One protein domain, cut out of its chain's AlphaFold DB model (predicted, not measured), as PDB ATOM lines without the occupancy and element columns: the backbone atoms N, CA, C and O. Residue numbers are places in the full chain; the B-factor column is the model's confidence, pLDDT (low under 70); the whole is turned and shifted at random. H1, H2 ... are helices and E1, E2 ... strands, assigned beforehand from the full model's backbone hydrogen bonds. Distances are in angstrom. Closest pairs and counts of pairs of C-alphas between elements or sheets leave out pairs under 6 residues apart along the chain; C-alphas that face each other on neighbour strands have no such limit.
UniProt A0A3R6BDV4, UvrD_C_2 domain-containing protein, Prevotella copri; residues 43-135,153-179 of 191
ATOM      1  N   ASN A  43      28.804  28.957 -19.489       96.81
ATOM      2  CA  ASN A  43      29.171  29.453 -18.174       96.81
ATOM      3  C   ASN A  43      29.827  30.832 -18.297       96.81
ATOM      4  O   ASN A  43      30.664  31.058 -19.175       96.81
ATOM      5  N   LEU A  44      29.474  31.748 -17.401       96.25
ATOM      6  CA  LEU A  44      30.087  33.070 -17.329       96.25
ATOM      7  C   LEU A  44      31.175  33.088 -16.248       96.25
ATOM      8  O   LEU A  44      30.940  32.661 -15.123       96.25
ATOM      9  N   ILE A  45      32.357  33.601 -16.588       95.06
ATOM     10  CA  ILE A  45      33.485  33.793 -15.669       95.06
ATOM     11  C   ILE A  45      33.684  35.301 -15.488       95.06
ATOM     12  O   ILE A  45      34.253  35.966 -16.352       95.06
ATOM     13  N   SER A  46      33.201  35.850 -14.375       93.81
ATOM     14  CA  SER A  46      33.411  37.256 -14.003       93.81
ATOM     15  C   SER A  46      34.723  37.431 -13.238       93.81
ATOM     16  O   SER A  46      35.056  36.612 -12.382       93.81
ATOM     17  N   ALA A  47      35.463  38.508 -13.484       94.62
ATOM     18  CA  ALA A  47      36.595  38.903 -12.642       94.62
ATOM     19  C   ALA A  47      36.833  40.415 -12.707       94.62
ATOM     20  O   ALA A  47      36.422  41.072 -13.651       94.62
ATOM     21  N   SER A  48      37.539  40.998 -11.741       94.31
ATOM     22  CA  SER A  48      37.809  42.447 -11.741       94.31
ATOM     23  C   SER A  48      38.791  42.905 -12.831       94.31
ATOM     24  O   SER A  48      38.905  44.100 -13.085       94.31
ATOM     25  N   SER A  49      39.518  41.980 -13.462       96.06
ATOM     26  CA  SER A  49      40.499  42.253 -14.517       96.06
ATOM     27  C   SER A  49      40.570  41.096 -15.513       96.06
ATOM     28  O   SER A  49      40.083  40.000 -15.232       96.06
ATOM     29  N   TYR A  50      41.193  41.329 -16.671       96.06
ATOM     30  CA  TYR A  50      41.444  40.277 -17.657       96.06
ATOM     31  C   TYR A  50      42.323  39.156 -17.080       96.06
ATOM     32  O   TYR A  50      41.972  37.986 -17.187       96.06
ATOM     33  N   ASP A  51      43.384  39.512 -16.356       97.12
ATOM     34  CA  ASP A  51      44.225  38.564 -15.613       97.12
ATOM     35  C   ASP A  51      43.430  37.744 -14.597       97.12
ATOM     36  O   ASP A  51      43.608  36.534 -14.506       97.12
ATOM     37  N   GLY A  52      42.480  38.369 -13.895       97.00
ATOM     38  CA  GLY A  52      41.578  37.656 -12.994       97.00
ATOM     39  C   GLY A  52      40.679  36.648 -13.721       97.00
ATOM     40  O   GLY A  52      40.334  35.612 -13.155       97.00
ATOM     41  N   GLN A  53      40.321  36.899 -14.988       97.06
ATOM     42  CA  GLN A  53      39.638  35.892 -15.809       97.06
ATOM     43  C   GLN A  53      40.579  34.719 -16.106       97.06
ATOM     44  O   GLN A  53      40.154  33.571 -16.020       97.06
ATOM     45  N   LEU A  54      41.848  34.990 -16.438       97.44
ATOM     46  CA  LEU A  54      42.847  33.947 -16.701       97.44
ATOM     47  C   LEU A  54      43.149  33.106 -15.456       97.44
ATOM     48  O   LEU A  54      43.327  31.895 -15.581       97.44
ATOM     49  N   ASP A  55      43.155  33.724 -14.276       97.06
ATOM     50  CA  ASP A  55      43.288  33.031 -12.993       97.06
ATOM     51  C   ASP A  55      42.157  32.024 -12.787       97.06
ATOM     52  O   ASP A  55      42.425  30.832 -12.628       97.06
ATOM     53  N   LYS A  56      40.901  32.458 -12.943       96.50
ATOM     54  CA  LYS A  56      39.744  31.554 -12.876       96.50
ATOM     55  C   LYS A  56      39.791  30.453 -13.936       96.50
ATOM     56  O   LYS A  56      39.430  29.313 -13.667       96.50
ATOM     57  N   ILE A  57      40.250  30.758 -15.153       96.50
ATOM     58  CA  ILE A  57      40.435  29.740 -16.201       96.50
ATOM     59  C   ILE A  57      41.463  28.690 -15.754       96.50
ATOM     60  O   ILE A  57      41.208  27.491 -15.883       96.50
ATOM     61  N   ALA A  58      42.604  29.119 -15.210       96.06
ATOM     62  CA  ALA A  58      43.635  28.217 -14.705       96.06
ATOM     63  C   ALA A  58      43.119  27.345 -13.549       96.06
ATOM     64  O   ALA A  58      43.400  26.145 -13.521       96.06
ATOM     65  N   GLU A  59      42.350  27.926 -12.625       95.31
ATOM     66  CA  GLU A  59      41.703  27.225 -11.510       95.31
ATOM     67  C   GLU A  59      40.711  26.174 -12.011       95.31
ATOM     68  O   GLU A  59      40.844  25.003 -11.665       95.31
ATOM     69  N   ILE A  60      39.796  26.534 -12.917       94.81
ATOM     70  CA  ILE A  60      38.811  25.599 -13.482       94.81
ATOM     71  C   ILE A  60      39.502  24.424 -14.187       94.81
ATOM     72  O   ILE A  60      39.103  23.273 -13.991       94.81
ATOM     73  N   ILE A  61      40.536  24.692 -14.996       94.00
ATOM     74  CA  ILE A  61      41.286  23.646 -15.707       94.00
ATOM     75  C   ILE A  61      41.912  22.661 -14.712       94.00
ATOM     76  O   ILE A  61      41.797  21.449 -14.907       94.00
ATOM     77  N   LYS A  62      42.537  23.165 -13.641       92.69
ATOM     78  CA  LYS A  62      43.185  22.338 -12.613       92.69
ATOM     79  C   LYS A  62      42.170  21.583 -11.758       92.69
ATOM     80  O   LYS A  62      42.266  20.364 -11.644       92.69
ATOM     81  N   ASN A  63      41.183  22.281 -11.201       92.00
ATOM     82  CA  ASN A  63      40.249  21.741 -10.211       92.00
ATOM     83  C   ASN A  63      39.317  20.688 -10.818       92.00
ATOM     84  O   ASN A  63      38.987  19.701 -10.165       92.00
ATOM     85  N   ARG A  64      38.934  20.851 -12.090       91.25
ATOM     86  CA  ARG A  64      38.112  19.865 -12.811       91.25
ATOM     87  C   ARG A  64      38.933  18.837 -13.594       91.25
ATOM     88  O   ARG A  64      38.333  18.009 -14.278       91.25
ATOM     89  N   ALA A  65      40.268  18.899 -13.527       90.69
ATOM     90  CA  ALA A  65      41.185  18.069 -14.313       90.69
ATOM     91  C   ALA A  65      40.763  17.981 -15.795       90.69
ATOM     92  O   ALA A  65      40.647  16.894 -16.371       90.69
ATOM     93  N   LEU A  66      40.449  19.139 -16.393       91.81
ATOM     94  CA  LEU A  66      39.891  19.191 -17.743       91.81
ATOM     95  C   LEU A  66      40.893  18.660 -18.767       91.81
ATOM     96  O   LEU A  66      42.092  18.920 -18.693       91.81
ATOM     97  N   THR A  67      40.375  17.950 -19.767       89.88
ATOM     98  CA  THR A  67      41.156  17.413 -20.886       89.88
ATOM     99  C   THR A  67      40.526  17.856 -22.200       89.88
ATOM    100  O   THR A  67      39.312  18.048 -22.273       89.88
ATOM    101  N   ASN A  68      41.338  18.008 -23.252       93.75
ATOM    102  CA  ASN A  68      40.893  18.535 -24.548       93.75
ATOM    103  C   ASN A  68      40.248  19.933 -24.426       93.75
ATOM    104  O   ASN A  68      39.077  20.143 -24.765       93.75
ATOM    105  N   VAL A  69      41.044  20.872 -23.912       96.56
ATOM    106  CA  VAL A  69      40.666  22.265 -23.666       96.56
ATOM    107  C   VAL A  69      41.175  23.163 -24.794       96.56
ATOM    108  O   VAL A  69      42.349  23.094 -25.156       96.56
ATOM    109  N   GLY A  70      40.315  24.040 -25.309       97.50
ATOM    110  CA  GLY A  70      40.696  25.126 -26.213       97.50
ATOM    111  C   GLY A  70      40.568  26.490 -25.536       97.50
ATOM    112  O   GLY A  70      39.491  26.835 -25.060       97.50
ATOM    113  N   ILE A  71      41.634  27.289 -25.525       98.00
ATOM    114  CA  ILE A  71      41.610  28.686 -25.066       98.00
ATOM    115  C   ILE A  71      41.768  29.573 -26.302       98.00
ATOM    116  O   ILE A  71      42.825  29.586 -26.934       98.00
ATOM    117  N   LEU A  72      40.688  30.245 -26.703       97.81
ATOM    118  CA  LEU A  72      40.568  30.812 -28.048       97.81
ATOM    119  C   LEU A  72      40.517  32.344 -28.028       97.81
ATOM    120  O   LEU A  72      39.624  32.942 -27.427       97.81
ATOM    121  N   LEU A  73      41.452  32.977 -28.740       97.00
ATOM    122  CA  LEU A  73      41.740  34.417 -28.656       97.00
ATOM    123  C   LEU A  73      41.674  35.106 -30.036       97.00
ATOM    124  O   LEU A  73      41.784  34.441 -31.063       97.00
ATOM    125  N   PRO A  74      41.500  36.430 -30.137       94.69
ATOM    126  CA  PRO A  74      41.439  37.097 -31.443       94.69
ATOM    127  C   PRO A  74      42.798  37.393 -32.081       94.69
ATOM    128  O   PRO A  74      42.861  37.549 -33.307       94.69
ATOM    129  N   PHE A  75      43.859  37.515 -31.279       94.31
ATOM    130  CA  PHE A  75      45.166  38.005 -31.725       94.31
ATOM    131  C   PHE A  75      46.295  37.017 -31.432       94.31
ATOM    132  O   PHE A  75      46.208  36.217 -30.506       94.31
ATOM    133  N   ASN A  76      47.350  37.064 -32.247       90.00
ATOM    134  CA  ASN A  76      48.508  36.177 -32.121       90.00
ATOM    135  C   ASN A  76      49.472  36.662 -31.033       90.00
ATOM    136  O   ASN A  76      49.697  35.956 -30.056       90.00
ATOM    137  N   THR A  77      49.997  37.869 -31.207       88.06
ATOM    138  CA  THR A  77      51.171  38.395 -30.501       88.06
ATOM    139  C   THR A  77      50.818  39.502 -29.513       88.06
ATOM    140  O   THR A  77      49.754  40.129 -29.599       88.06
ATOM    141  N   ASP A  78      51.706  39.715 -28.548       80.56
ATOM    142  CA  ASP A  78      51.556  40.670 -27.444       80.56
ATOM    143  C   ASP A  78      51.513  42.150 -27.869       80.56
ATOM    144  O   ASP A  78      50.986  42.983 -27.132       80.56
ATOM    145  N   ASP A  79      51.942  42.479 -29.090       81.25
ATOM    146  CA  ASP A  79      51.776  43.803 -29.705       81.25
ATOM    147  C   ASP A  79      50.296  44.224 -29.808       81.25
ATOM    148  O   ASP A  79      49.978  45.408 -29.941       81.25
ATOM    149  N   LYS A  80      49.372  43.255 -29.730       81.19
ATOM    150  CA  LYS A  80      47.918  43.466 -29.637       81.19
ATOM    151  C   LYS A  80      47.387  43.484 -28.198       81.19
ATOM    152  O   LYS A  80      46.172  43.508 -27.994       81.19
ATOM    153  N   GLY A  81      48.279  43.505 -27.214       88.62
ATOM    154  CA  GLY A  81      47.997  43.548 -25.785       88.62
ATOM    155  C   GLY A  81      47.667  42.185 -25.177       88.62
ATOM    156  O   GLY A  81      47.927  41.130 -25.752       88.62
ATOM    157  N   GLU A  82      47.039  42.224 -24.000       91.69
ATOM    158  CA  GLU A  82      46.699  41.050 -23.179       91.69
ATOM    159  C   GLU A  82      45.737  40.055 -23.862       91.69
ATOM    160  O   GLU A  82      45.648  38.887 -23.487       91.69
ATOM    161  N   TRP A  83      45.028  40.484 -24.913       93.00
ATOM    162  CA  TRP A  83      44.051  39.668 -25.644       93.00
ATOM    163  C   TRP A  83      44.682  38.842 -26.782       93.00
ATOM    164  O   TRP A  83      44.078  38.646 -27.842       93.00
ATOM    165  N   SER A  84      45.916  38.379 -26.574       94.94
ATOM    166  CA  SER A  84      46.719  37.639 -27.548       94.94
ATOM    167  C   SER A  84      47.124  36.254 -27.049       94.94
ATOM    168  O   SER A  84      47.217  36.005 -25.844       94.94
ATOM    169  N   VAL A  85      47.365  35.333 -27.987       94.69
ATOM    170  CA  VAL A  85      47.834  33.969 -27.694       94.69
ATOM    171  C   VAL A  85      49.146  33.995 -26.924       94.69
ATOM    172  O   VAL A  85      49.271  33.283 -25.932       94.69
ATOM    173  N   GLU A  86      50.092  34.828 -27.346       93.25
ATOM    174  CA  GLU A  86      51.396  34.965 -26.703       93.25
ATOM    175  C   GLU A  86      51.287  35.402 -25.238       93.25
ATOM    176  O   GLU A  86      51.838  34.732 -24.362       93.25
ATOM    177  N   TYR A  87      50.493  36.441 -24.957       95.19
ATOM    178  CA  TYR A  87      50.286  36.917 -23.591       95.19
ATOM    179  C   TYR A  87      49.661  35.836 -22.702       95.19
ATOM    180  O   TYR A  87      50.170  35.530 -21.623       95.19
ATOM    181  N   VAL A  88      48.563  35.226 -23.160       96.19
ATOM    182  CA  VAL A  88      47.822  34.229 -22.373       96.19
ATOM    183  C   VAL A  88      48.653  32.967 -22.148       96.19
ATOM    184  O   VAL A  88      48.623  32.403 -21.054       96.19
ATOM    185  N   LYS A  89      49.440  32.548 -23.145       93.88
ATOM    186  CA  LYS A  89      50.416  31.457 -23.022       93.88
ATOM    187  C   LYS A  89      51.395  31.730 -21.886       93.88
ATOM    188  O   LYS A  89      51.529  30.903 -20.983       93.88
ATOM    189  N   ASP A  90      52.058  32.882 -21.911       93.88
ATOM    190  CA  ASP A  90      53.062  33.226 -20.905       93.88
ATOM    191  C   ASP A  90      52.445  33.395 -19.516       93.88
ATOM    192  O   ASP A  90      53.034  32.972 -18.518       93.88
ATOM    193  N   TYR A  91      51.240  33.961 -19.445       96.38
ATOM    194  CA  TYR A  91      50.499  34.113 -18.200       96.38
ATOM    195  C   TYR A  91      50.168  32.754 -17.566       96.38
ATOM    196  O   TYR A  91      50.524  32.492 -16.415       96.38
ATOM    197  N   LEU A  92      49.546  31.848 -18.326       95.19
ATOM    198  CA  LEU A  92      49.149  30.528 -17.831       95.19
ATOM    199  C   LEU A  92      50.359  29.659 -17.471       95.19
ATOM    200  O   LEU A  92      50.338  28.970 -16.446       95.19
ATOM    201  N   LYS A  93      51.451  29.763 -18.236       93.75
ATOM    202  CA  LYS A  93      52.715  29.091 -17.919       93.75
ATOM    203  C   LYS A  93      53.285  29.564 -16.579       93.75
ATOM    204  O   LYS A  93      53.687  28.734 -15.766       93.75
ATOM    205  N   LYS A  94      53.255  30.874 -16.293       94.94
ATOM    206  CA  LYS A  94      53.649  31.433 -14.980       94.94
ATOM    207  C   LYS A  94      52.746  30.951 -13.842       94.94
ATOM    208  O   LYS A  94      53.216  30.791 -12.720       94.94
ATOM    209  N   LYS A  95      51.472  30.670 -14.127       92.56
ATOM    210  CA  LYS A  95      50.515  30.074 -13.178       92.56
ATOM    211  C   LYS A  95      50.658  28.550 -13.055       92.56
ATOM    212  O   LYS A  95      49.868  27.921 -12.350       92.56
ATOM    213  N   GLY A  96      51.649  27.938 -13.705       90.62
ATOM    214  CA  GLY A  96      51.917  26.501 -13.628       90.62
ATOM    215  C   GLY A  96      50.916  25.642 -14.403       90.62
ATOM    216  O   GLY A  96      50.689  24.495 -14.028       90.62
ATOM    217  N   VAL A  97      50.277  26.191 -15.440       90.81
ATOM    218  CA  VAL A  97      49.493  25.412 -16.405       90.81
ATOM    219  C   VAL A  97      50.375  25.147 -17.621       90.81
ATOM    220  O   VAL A  97      50.808  26.078 -18.300       90.81
ATOM    221  N   THR A  98      50.655  23.874 -17.892       89.94
ATOM    222  CA  THR A  98      51.351  23.469 -19.117       89.94
ATOM    223  C   THR A  98      50.378  23.566 -20.281       89.94
ATOM    224  O   THR A  98      49.392  22.835 -20.317       89.94
ATOM    225  N   CYS A  99      50.653  24.467 -21.219       89.19
ATOM    226  CA  CYS A  99      49.808  24.717 -22.381       89.19
ATOM    227  C   CYS A  99      50.592  24.515 -23.673       89.19
ATOM    228  O   CYS A  99      51.772  24.849 -23.761       89.19
ATOM    229  N   GLU A 100      49.877  24.060 -24.685       91.75
ATOM    230  CA  GLU A 100      50.300  24.012 -26.077       91.75
ATOM    231  C   GLU A 100      49.740  25.213 -26.821       91.75
ATOM    232  O   GLU A 100      48.688  25.744 -26.456       91.75
ATOM    233  N   PHE A 101      50.423  25.673 -27.862       89.25
ATOM    234  CA  PHE A 101      50.053  26.929 -28.499       89.25
ATOM    235  C   PHE A 101      50.385  26.982 -29.983       89.25
ATOM    236  O   PHE A 101      51.275  26.299 -30.486       89.25
ATOM    237  N   LYS A 102      49.641  27.840 -30.684       87.19
ATOM    238  CA  LYS A 102      49.917  28.211 -32.069       87.19
ATOM    239  C   LYS A 102      49.657  29.692 -32.289       87.19
ATOM    240  O   LYS A 102      48.512  30.137 -32.158       87.19
ATOM    241  N   TYR A 103      50.689  30.423 -32.693       82.00
ATOM    242  CA  TYR A 103      50.574  31.810 -33.130       82.00
ATOM    243  C   TYR A 103      51.629  32.163 -34.182       82.00
ATOM    244  O   TYR A 103      52.667  31.520 -34.287       82.00
ATOM    245  N   ASN A 104      51.342  33.186 -34.985       79.25
ATOM    246  CA  ASN A 104      52.281  33.689 -35.988       79.25
ATOM    247  C   ASN A 104      52.994  34.930 -35.440       79.25
ATOM    248  O   ASN A 104      52.317  35.919 -35.147       79.25
ATOM    249  N   ALA A 105      54.325  34.897 -35.365       73.38
ATOM    250  CA  ALA A 105      55.178  36.010 -34.964       73.38
ATOM    251  C   ALA A 105      56.098  36.402 -36.130       73.38
ATOM    252  O   ALA A 105      56.937  35.619 -36.553       73.38
ATOM    253  N   ASN A 106      55.931  37.612 -36.675       62.56
ATOM    254  CA  ASN A 106      56.852  38.225 -37.648       62.56
ATOM    255  C   ASN A 106      57.330  37.306 -38.801       62.56
ATOM    256  O   ASN A 106      58.496  37.346 -39.169       62.56
ATOM    257  N   GLN A 107      56.391  36.565 -39.412       61.78
ATOM    258  CA  GLN A 107      56.554  35.586 -40.511       61.78
ATOM    259  C   GLN A 107      56.880  34.144 -40.101       61.78
ATOM    260  O   GLN A 107      56.619  33.242 -40.897       61.78
ATOM    261  N   ASP A 108      57.299  33.911 -38.862       64.94
ATOM    262  CA  ASP A 108      57.480  32.568 -38.323       64.94
ATOM    263  C   ASP A 108      56.210  32.091 -37.607       64.94
ATOM    264  O   ASP A 108      55.470  32.856 -36.978       64.94
ATOM    265  N   THR A 109      55.899  30.805 -37.765       71.75
ATOM    266  CA  THR A 109      54.805  30.162 -37.031       71.75
ATOM    267  C   THR A 109      55.395  29.478 -35.811       71.75
ATOM    268  O   THR A 109      56.032  28.435 -35.939       71.75
ATOM    269  N   GLU A 110      55.131  30.032 -34.635       72.75
ATOM    270  CA  GLU A 110      55.406  29.372 -33.366       72.75
ATOM    271  C   GLU A 110      54.286  28.362 -33.112       72.75
ATOM    272  O   GLU A 110      53.121  28.729 -32.906       72.75
ATOM    273  N   MET A 111      54.614  27.074 -33.200       77.75
ATOM    274  CA  MET A 111      53.651  25.985 -33.076       77.75
ATOM    275  C   MET A 111      54.232  24.841 -32.258       77.75
ATOM    276  O   MET A 111      55.153  24.155 -32.689       77.75
ATOM    277  N   ASP A 112      53.601  24.602 -31.118       77.25
ATOM    278  CA  ASP A 112      53.816  23.440 -30.269       77.25
ATOM    279  C   ASP A 112      52.435  22.857 -29.966       77.25
ATOM    280  O   ASP A 112      51.776  23.244 -29.001       77.25
ATOM    281  N   LEU A 113      51.917  22.053 -30.903       80.62
ATOM    282  CA  LEU A 113      50.596  21.432 -30.816       80.62
ATOM    283  C   LEU A 113      50.741  19.915 -30.907       80.62
ATOM    284  O   LEU A 113      51.044  19.384 -31.976       80.62
ATOM    285  N   ASP A 114      50.420  19.229 -29.814       80.75
ATOM    286  CA  ASP A 114      50.284  17.779 -29.763       80.75
ATOM    287  C   ASP A 114      48.812  17.415 -29.544       80.75
ATOM    288  O   ASP A 114      48.253  17.490 -28.449       80.75
ATOM    289  N   PHE A 115      48.137  16.990 -30.610       75.69
ATOM    290  CA  PHE A 115      46.719  16.621 -30.550       75.69
ATOM    291  C   PHE A 115      46.438  15.325 -29.777       75.69
ATOM    292  O   PHE A 115      45.270  15.031 -29.523       75.69
ATOM    293  N   HIS A 116      47.471  14.577 -29.386       80.19
ATOM    294  CA  HIS A 116      47.342  13.405 -28.525       80.19
ATOM    295  C   HIS A 116      47.496  13.741 -27.038       80.19
ATOM    296  O   HIS A 116      47.134  12.919 -26.194       80.19
ATOM    297  N   SER A 117      47.975  14.942 -26.707       86.88
ATOM    298  CA  SER A 117      48.105  15.383 -25.325       86.88
ATOM    299  C   SER A 117      46.770  15.825 -24.717       86.88
ATOM    300  O   SER A 117      45.820  16.230 -25.397       86.88
ATOM    301  N   SER A 118      46.729  15.818 -23.387       87.81
ATOM    302  CA  SER A 118      45.642  16.384 -22.590       87.81
ATOM    303  C   SER A 118      45.820  17.875 -22.279       87.81
ATOM    304  O   SER A 118      44.902  18.472 -21.713       87.81
ATOM    305  N   ASN A 119      46.951  18.483 -22.663       91.75
ATOM    306  CA  ASN A 119      47.260  19.875 -22.345       91.75
ATOM    307  C   ASN A 119      46.288  20.838 -23.051       91.75
ATOM    308  O   ASN A 119      45.905  20.596 -24.207       91.75
ATOM    309  N   PRO A 120      45.907  21.954 -22.401       94.25
ATOM    310  CA  PRO A 120      45.154  23.020 -23.044       94.25
ATOM    311  C   PRO A 120      45.878  23.569 -24.269       94.25
ATOM    312  O   PRO A 120      47.088  23.783 -24.243       94.25
ATOM    313  N   LYS A 121      45.115  23.840 -25.328       95.88
ATOM    314  CA  LYS A 121      45.616  24.397 -26.587       95.88
ATOM    315  C   LYS A 121      45.168  25.848 -26.724       95.88
ATOM    316  O   LYS A 121      43.969  26.130 -26.752       95.88
ATOM    317  N   ILE A 122      46.126  26.762 -26.822       96.00
ATOM    318  CA  ILE A 122      45.906  28.204 -26.937       96.00
ATOM    319  C   ILE A 122      46.145  28.626 -28.383       96.00
ATOM    320  O   ILE A 122      47.215  28.399 -28.946       96.00
ATOM    321  N   MET A 123      45.151  29.235 -29.015       95.50
ATOM    322  CA  MET A 123      45.288  29.680 -30.402       95.50
ATOM    323  C   MET A 123      44.268  30.748 -30.760       95.50
ATOM    324  O   MET A 123      43.339  31.038 -30.003       95.50
ATOM    325  N   THR A 124      44.413  31.316 -31.955       95.62
ATOM    326  CA  THR A 124      43.435  32.293 -32.425       95.62
ATOM    327  C   THR A 124      42.109  31.653 -32.848       95.62
ATOM    328  O   THR A 124      42.064  30.490 -33.259       95.62
ATOM    329  N   TRP A 125      41.026  32.435 -32.839       95.06
ATOM    330  CA  TRP A 125      39.707  32.039 -33.347       95.06
ATOM    331  C   TRP A 125      39.773  31.449 -34.762       95.06
ATOM    332  O   TRP A 125      39.126  30.446 -35.061       95.06
ATOM    333  N   TRP A 126      40.604  32.044 -35.621       90.19
ATOM    334  CA  TRP A 126      40.813  31.598 -36.997       90.19
ATOM    335  C   TRP A 126      41.547  30.261 -37.068       90.19
ATOM    336  O   TRP A 126      41.143  29.378 -37.825       90.19
ATOM    337  N   CYS A 127      42.596  30.091 -36.260       89.75
ATOM    338  CA  CYS A 127      43.372  28.853 -36.210       89.75
ATOM    339  C   CYS A 127      42.572  27.667 -35.666       89.75
ATOM    340  O   CYS A 127      42.881  26.528 -36.002       89.75
ATOM    341  N   ALA A 128      41.524  27.923 -34.883       90.69
ATOM    342  CA  ALA A 128      40.667  26.880 -34.340       90.69
ATOM    343  C   ALA A 128      39.753  26.225 -35.394       90.69
ATOM    344  O   ALA A 128      39.123  25.197 -35.121       90.69
ATOM    345  N   LYS A 129      39.643  26.792 -36.606       88.81
ATOM    346  CA  LYS A 129      38.824  26.227 -37.686       88.81
ATOM    347  C   LYS A 129      39.290  24.809 -38.029       88.81
ATOM    348  O   LYS A 129      40.457  24.577 -38.315       88.81
ATOM    349  N   GLY A 130      38.347  23.867 -38.043       87.44
ATOM    350  CA  GLY A 130      38.626  22.448 -38.297       87.44
ATOM    351  C   GLY A 130      38.979  21.642 -37.044       87.44
ATOM    352  O   GLY A 130      38.978  20.420 -37.112       87.44
ATOM    353  N   LEU A 131      39.184  22.296 -35.897       92.25
ATOM    354  CA  LEU A 131      39.405  21.625 -34.617       92.25
ATOM    355  C   LEU A 131      38.098  21.454 -33.833       92.25
ATOM    356  O   LEU A 131      37.057  22.037 -34.163       92.25
ATOM    357  N   GLN A 132      38.152  20.643 -32.783       93.44
ATOM    358  CA  GLN A 132      37.073  20.456 -31.822       93.44
ATOM    359  C   GLN A 132      37.673  20.260 -30.432       93.44
ATOM    360  O   GLN A 132      38.576  19.448 -30.263       93.44
ATOM    361  N   PHE A 133      37.087  20.935 -29.448       95.94
ATOM    362  CA  PHE A 133      37.450  20.808 -28.041       95.94
ATOM    363  C   PHE A 133      36.241  20.347 -27.230       95.94
ATOM    364  O   PHE A 133      35.089  20.586 -27.620       95.94
ATOM    365  N   LYS A 134      36.480  19.670 -26.106       95.56
ATOM    366  CA  LYS A 134      35.409  19.373 -25.143       95.56
ATOM    367  C   LYS A 134      35.006  20.653 -24.431       95.56
ATOM    368  O   LYS A 134      33.851  21.069 -24.518       95.56
ATOM    369  N   ASP A 135      36.001  21.307 -23.852       97.25
ATOM    370  CA  ASP A 135      35.878  22.542 -23.099       97.25
ATOM    371  C   ASP A 135      36.501  23.700 -23.885       97.25
ATOM    372  O   ASP A 135      37.621  23.583 -24.387       97.25
ATOM    373  N   VAL A 153      32.848  31.005 -34.911       95.12
ATOM    374  CA  VAL A 153      33.638  29.801 -35.209       95.12
ATOM    375  C   VAL A 153      34.282  29.254 -33.940       95.12
ATOM    376  O   VAL A 153      34.166  28.050 -33.709       95.12
ATOM    377  N   ALA A 154      34.896  30.113 -33.119       96.44
ATOM    378  CA  ALA A 154      35.546  29.745 -31.864       96.44
ATOM    379  C   ALA A 154      34.565  29.102 -30.874       96.44
ATOM    380  O   ALA A 154      34.801  27.985 -30.415       96.44
ATOM    381  N   MET A 155      33.418  29.740 -30.624       96.00
ATOM    382  CA  MET A 155      32.378  29.210 -29.732       96.00
ATOM    383  C   MET A 155      31.878  27.842 -30.190       96.00
ATOM    384  O   MET A 155      31.765  26.905 -29.400       96.00
ATOM    385  N   THR A 156      31.641  27.685 -31.494       95.25
ATOM    386  CA  THR A 156      31.156  26.415 -32.041       95.25
ATOM    387  C   THR A 156      32.227  25.328 -32.071       95.25
ATOM    388  O   THR A 156      31.902  24.195 -32.418       95.25
ATOM    389  N   ARG A 157      33.499  25.583 -31.724       95.31
ATOM    390  CA  ARG A 157      34.495  24.503 -31.546       95.31
ATOM    391  C   ARG A 157      34.235  23.674 -30.285       95.31
ATOM    392  O   ARG A 157      34.701  22.538 -30.232       95.31
ATOM    393  N   CYS A 158      33.456  24.207 -29.347       96.50
ATOM    394  CA  CYS A 158      33.030  23.529 -28.131       96.50
ATOM    395  C   CYS A 158      32.116  22.340 -28.435       96.50
ATOM    396  O   CYS A 158      31.267  22.404 -29.326       96.50
ATOM    397  N   SER A 159      32.273  21.264 -27.668       95.12
ATOM    398  CA  SER A 159      31.373  20.117 -27.724       95.12
ATOM    399  C   SER A 159      30.713  19.784 -26.395       95.12
ATOM    400  O   SER A 159      29.656  19.172 -26.444       95.12
ATOM    401  N   GLU A 160      31.247  20.198 -25.243       94.31
ATOM    402  CA  GLU A 160      30.643  19.937 -23.928       94.31
ATOM    403  C   GLU A 160      30.356  21.230 -23.159       94.31
ATOM    404  O   GLU A 160      29.185  21.526 -22.929       94.31
ATOM    405  N   ARG A 161      31.383  22.014 -22.796       96.44
ATOM    406  CA  ARG A 161      31.225  23.188 -21.915       96.44
ATOM    407  C   ARG A 161      31.935  24.419 -22.474       96.44
ATOM    408  O   ARG A 161      33.130  24.393 -22.768       96.44
ATOM    409  N   LEU A 162      31.183  25.506 -22.615       98.06
ATOM    410  CA  LEU A 162      31.684  26.799 -23.079       98.06
ATOM    411  C   LEU A 162      31.777  27.755 -21.891       98.06
ATOM    412  O   LEU A 162      30.806  27.896 -21.151       98.06
ATOM    413  N   TYR A 163      32.908  28.436 -21.747       98.06
ATOM    414  CA  TYR A 163      33.156  29.421 -20.702       98.06
ATOM    415  C   TYR A 163      33.518  30.772 -21.323       98.06
ATOM    416  O   TYR A 163      34.381  30.848 -22.203       98.06
ATOM    417  N   LEU A 164      32.876  31.839 -20.853       98.00
ATOM    418  CA  LEU A 164      33.051  33.197 -21.366       98.00
ATOM    419  C   LEU A 164      33.554  34.102 -20.245       98.00
ATOM    420  O   LEU A 164      32.839  34.346 -19.273       98.00
ATOM    421  N   GLY A 165      34.786  34.582 -20.383       96.75
ATOM    422  CA  GLY A 165      35.391  35.512 -19.438       96.75
ATOM    423  C   GLY A 165      34.938  36.941 -19.707       96.75
ATOM    424  O   GLY A 165      34.934  37.370 -20.859       96.75
ATOM    425  N   TYR A 166      34.568  37.680 -18.667       96.12
ATOM    426  CA  TYR A 166      34.237  39.101 -18.759       96.12
ATOM    427  C   TYR A 166      34.594  39.831 -17.464       96.12
ATOM    428  O   TYR A 166      34.732  39.211 -16.407       96.12
ATOM    429  N   THR A 167      34.781  41.150 -17.543       92.56
ATOM    430  CA  THR A 167      35.130  41.951 -16.365       92.56
ATOM    431  C   THR A 167      33.902  42.501 -15.641       92.56
ATOM    432  O   THR A 167      33.529  42.038 -14.568       92.56
ATOM    433  N   SER A 168      33.243  43.484 -16.253       86.75
ATOM    434  CA  SER A 168      32.074  44.167 -15.685       86.75
ATOM    435  C   SER A 168      30.799  43.841 -16.456       86.75
ATOM    436  O   SER A 168      29.806  43.376 -15.891       86.75
ATOM    437  N   THR A 169      30.831  44.055 -17.770       92.00
ATOM    438  CA  THR A 169      29.692  43.878 -18.675       92.00
ATOM    439  C   THR A 169      30.143  43.155 -19.930       92.00
ATOM    440  O   THR A 169      31.228  43.423 -20.433       92.00
ATOM    441  N   LEU A 170      29.306  42.261 -20.450       94.94
ATOM    442  CA  LEU A 170      29.543  41.644 -21.751       94.94
ATOM    443  C   LEU A 170      29.455  42.698 -22.868       94.94
ATOM    444  O   LEU A 170      28.714  43.676 -22.745       94.94
ATOM    445  N   SER A 171      30.208  42.499 -23.951       94.88
ATOM    446  CA  SER A 171      30.090  43.336 -25.150       94.88
ATOM    447  C   SER A 171      28.717  43.167 -25.805       94.88
ATOM    448  O   SER A 171      28.031  42.165 -25.600       94.88
ATOM    449  N   SER A 172      28.330  44.118 -26.656       94.62
ATOM    450  CA  SER A 172      27.019  44.125 -27.326       94.62
ATOM    451  C   SER A 172      26.777  42.939 -28.269       94.62
ATOM    452  O   SER A 172      25.660  42.759 -28.744       94.62
ATOM    453  N   LEU A 173      27.811  42.148 -28.571       95.25
ATOM    454  CA  LEU A 173      27.695  40.915 -29.355       95.25
ATOM    455  C   LEU A 173      27.037  39.780 -28.565       95.25
ATOM    456  O   LEU A 173      26.527  38.830 -29.157       95.25
ATOM    457  N   PHE A 174      27.074  39.856 -27.237       96.56
ATOM    458  CA  PHE A 174      26.532  38.842 -26.353       96.56
ATOM    459  C   PHE A 174      25.220  39.318 -25.721       96.56
ATOM    460  O   PHE A 174      25.056  40.504 -25.437       96.56
ATOM    461  N   PRO A 175      24.282  38.396 -25.448       95.81
ATOM    462  CA  PRO A 175      23.154  38.674 -24.570       95.81
ATOM    463  C   PRO A 175      23.596  39.185 -23.194       95.81
ATOM    464  O   PRO A 175      24.684  38.867 -22.717       95.81
ATOM    465  N   GLU A 176      22.717  39.925 -22.519       94.12
ATOM    466  CA  GLU A 176      22.961  40.364 -21.142       94.12
ATOM    467  C   GLU A 176      23.224  39.180 -20.199       94.12
ATOM    468  O   GLU A 176      22.684  38.086 -20.376       94.12
ATOM    469  N   LYS A 177      24.022  39.406 -19.149       91.56
ATOM    470  CA  LYS A 177      24.467  38.351 -18.220       91.56
ATOM    471  C   LYS A 177      23.337  37.589 -17.510       91.56
ATOM    472  O   LYS A 177      23.551  36.472 -17.074       91.56
ATOM    473  N   ASN A 178      22.149  38.183 -17.388       91.00
ATOM    474  CA  ASN A 178      20.955  37.576 -16.785       91.00
ATOM    475  C   ASN A 178      20.138  36.727 -17.782       91.00
ATOM    476  O   ASN A 178      19.131  36.123 -17.406       91.00
ATOM    477  N   ASN A 179      20.530  36.689 -19.060       95.00
ATOM    478  CA  ASN A 179      19.789  35.988 -20.094       95.00
ATOM    479  C   ASN A 179      19.753  34.481 -19.811       95.00
ATOM    480  O   ASN A 179      20.772  33.861 -19.521       95.00
TER     481      ASN A 179
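AT A GLANCE: This is residues 43 to 135 and 153 to 179 of the 191 residues of the protein "UvrD_C_2 domain-containing protein" of Prevotella copri (UniProt A0A3R6BDV4). Two small sheets stand next to each other, E1, E7 and E6 in one and E2, E5, E3 and E4 in the other, meeting where E6 comes close to the first residue of E2. One helix covers a face of each sheet, H1 over the first and H2 over the second, and the two helices touch; the hairpin of E3 and E4 lies toward one end of the longest axis and the tail of residues 167 to 179 toward the other. The printed part has 120 residues, with two named helices and seven named strands in the order E1 H1 E2 H2 E3 E4 E5 E6 E7, and its class is mixed. The sheet E1 E7 E6 is parallel and the sheet E2 E5 E3 E4 is mixed. The whole is compact, with a radius of gyration of the C-alphas of 13.8 A and spans of 41 by 31 by 29 A.

HOW THE PARTS SIT: E1, residues 43 to 46, is the parallel neighbour of E7, residues 158 to 166, with N 45 and O 164 2.8 A apart. E7 bends by 79 degrees at residue 161; its pairing is staggered, with E6, residues 133 to 135, over 158 to 161 and with E1 over 163 to 166. E7 and E6 are parallel, with N 160 and O 134 at 2.8 A. H1, residues 50 to 63, is on this sheet, making two layers, a helix on one face of a sheet, at a height of 7.9 A. It lies over E1, slantwise to it at 39 degrees on the local plane, and only just not over E7, on which 2 of its C-alphas fall. The closest C-alphas of H1 and E7 are those of Gln 53 and Gly 165, 5.6 A apart. E2, residues 69 to 73, has its closest C-alpha to E6 at Val 69, 4.8 A from that of Asp 135. E2 is the parallel neighbour of E5, residues 121 to 124, with N 71 and O 121 at 2.9 A. E5 and E3, residues 100 to 105, are parallel, with N 122 and O 100 at 2.8 A. E3 and E4, residues 108 to 112, form an antiparallel hairpin, with N 103 and O 110 at 3.0 A. H2, residues 85 to 94, is on this second sheet, again two layers, at a height of 9.5 A. It lies over E5 and E3, along the strands at 22 degrees to E3 on the local plane; its closest C-alpha pair with E5 is Val 85 and Met 123, 5.7 A. E2, H2 and E3 form a split strand-helix-strand unit, two strands running the same way with E5 between them, and its crossover is right-handed. H1 touches H2 with residues 54 to 58 alone, at a steep tilt of 58 degrees, the same way; the closest C-alphas are those of Ala 58 and Leu 92, 6.7 A. In H1 and H2 every O i to N i+4 pair is within hydrogen-bond range.

IN THESE COORDINATES: E1 begins at C-alpha 43 (29.171, 29.453, -18.174). H1 is 20.0 A long, H2 14.2 A, E3 15.7 A and E7 18.2 A. H2 begins at C-alpha 85 (47.834, 33.969, -27.694), and E7 ends at C-alpha 166 (34.237, 39.101, -18.759).

THE WHOLE: The two C-alphas farthest apart, those of Gln 107 and Asn 178, are 42.8 A apart. Residues 136 to 152 are not printed, and C-alphas 135 and 153 are 14.3 A apart across the cut. Of the links that are printed whole, E2 to H2 is long, with 11 residues. The mean pLDDT of the printed part is 91.3; residues 106 to 108 are under 70.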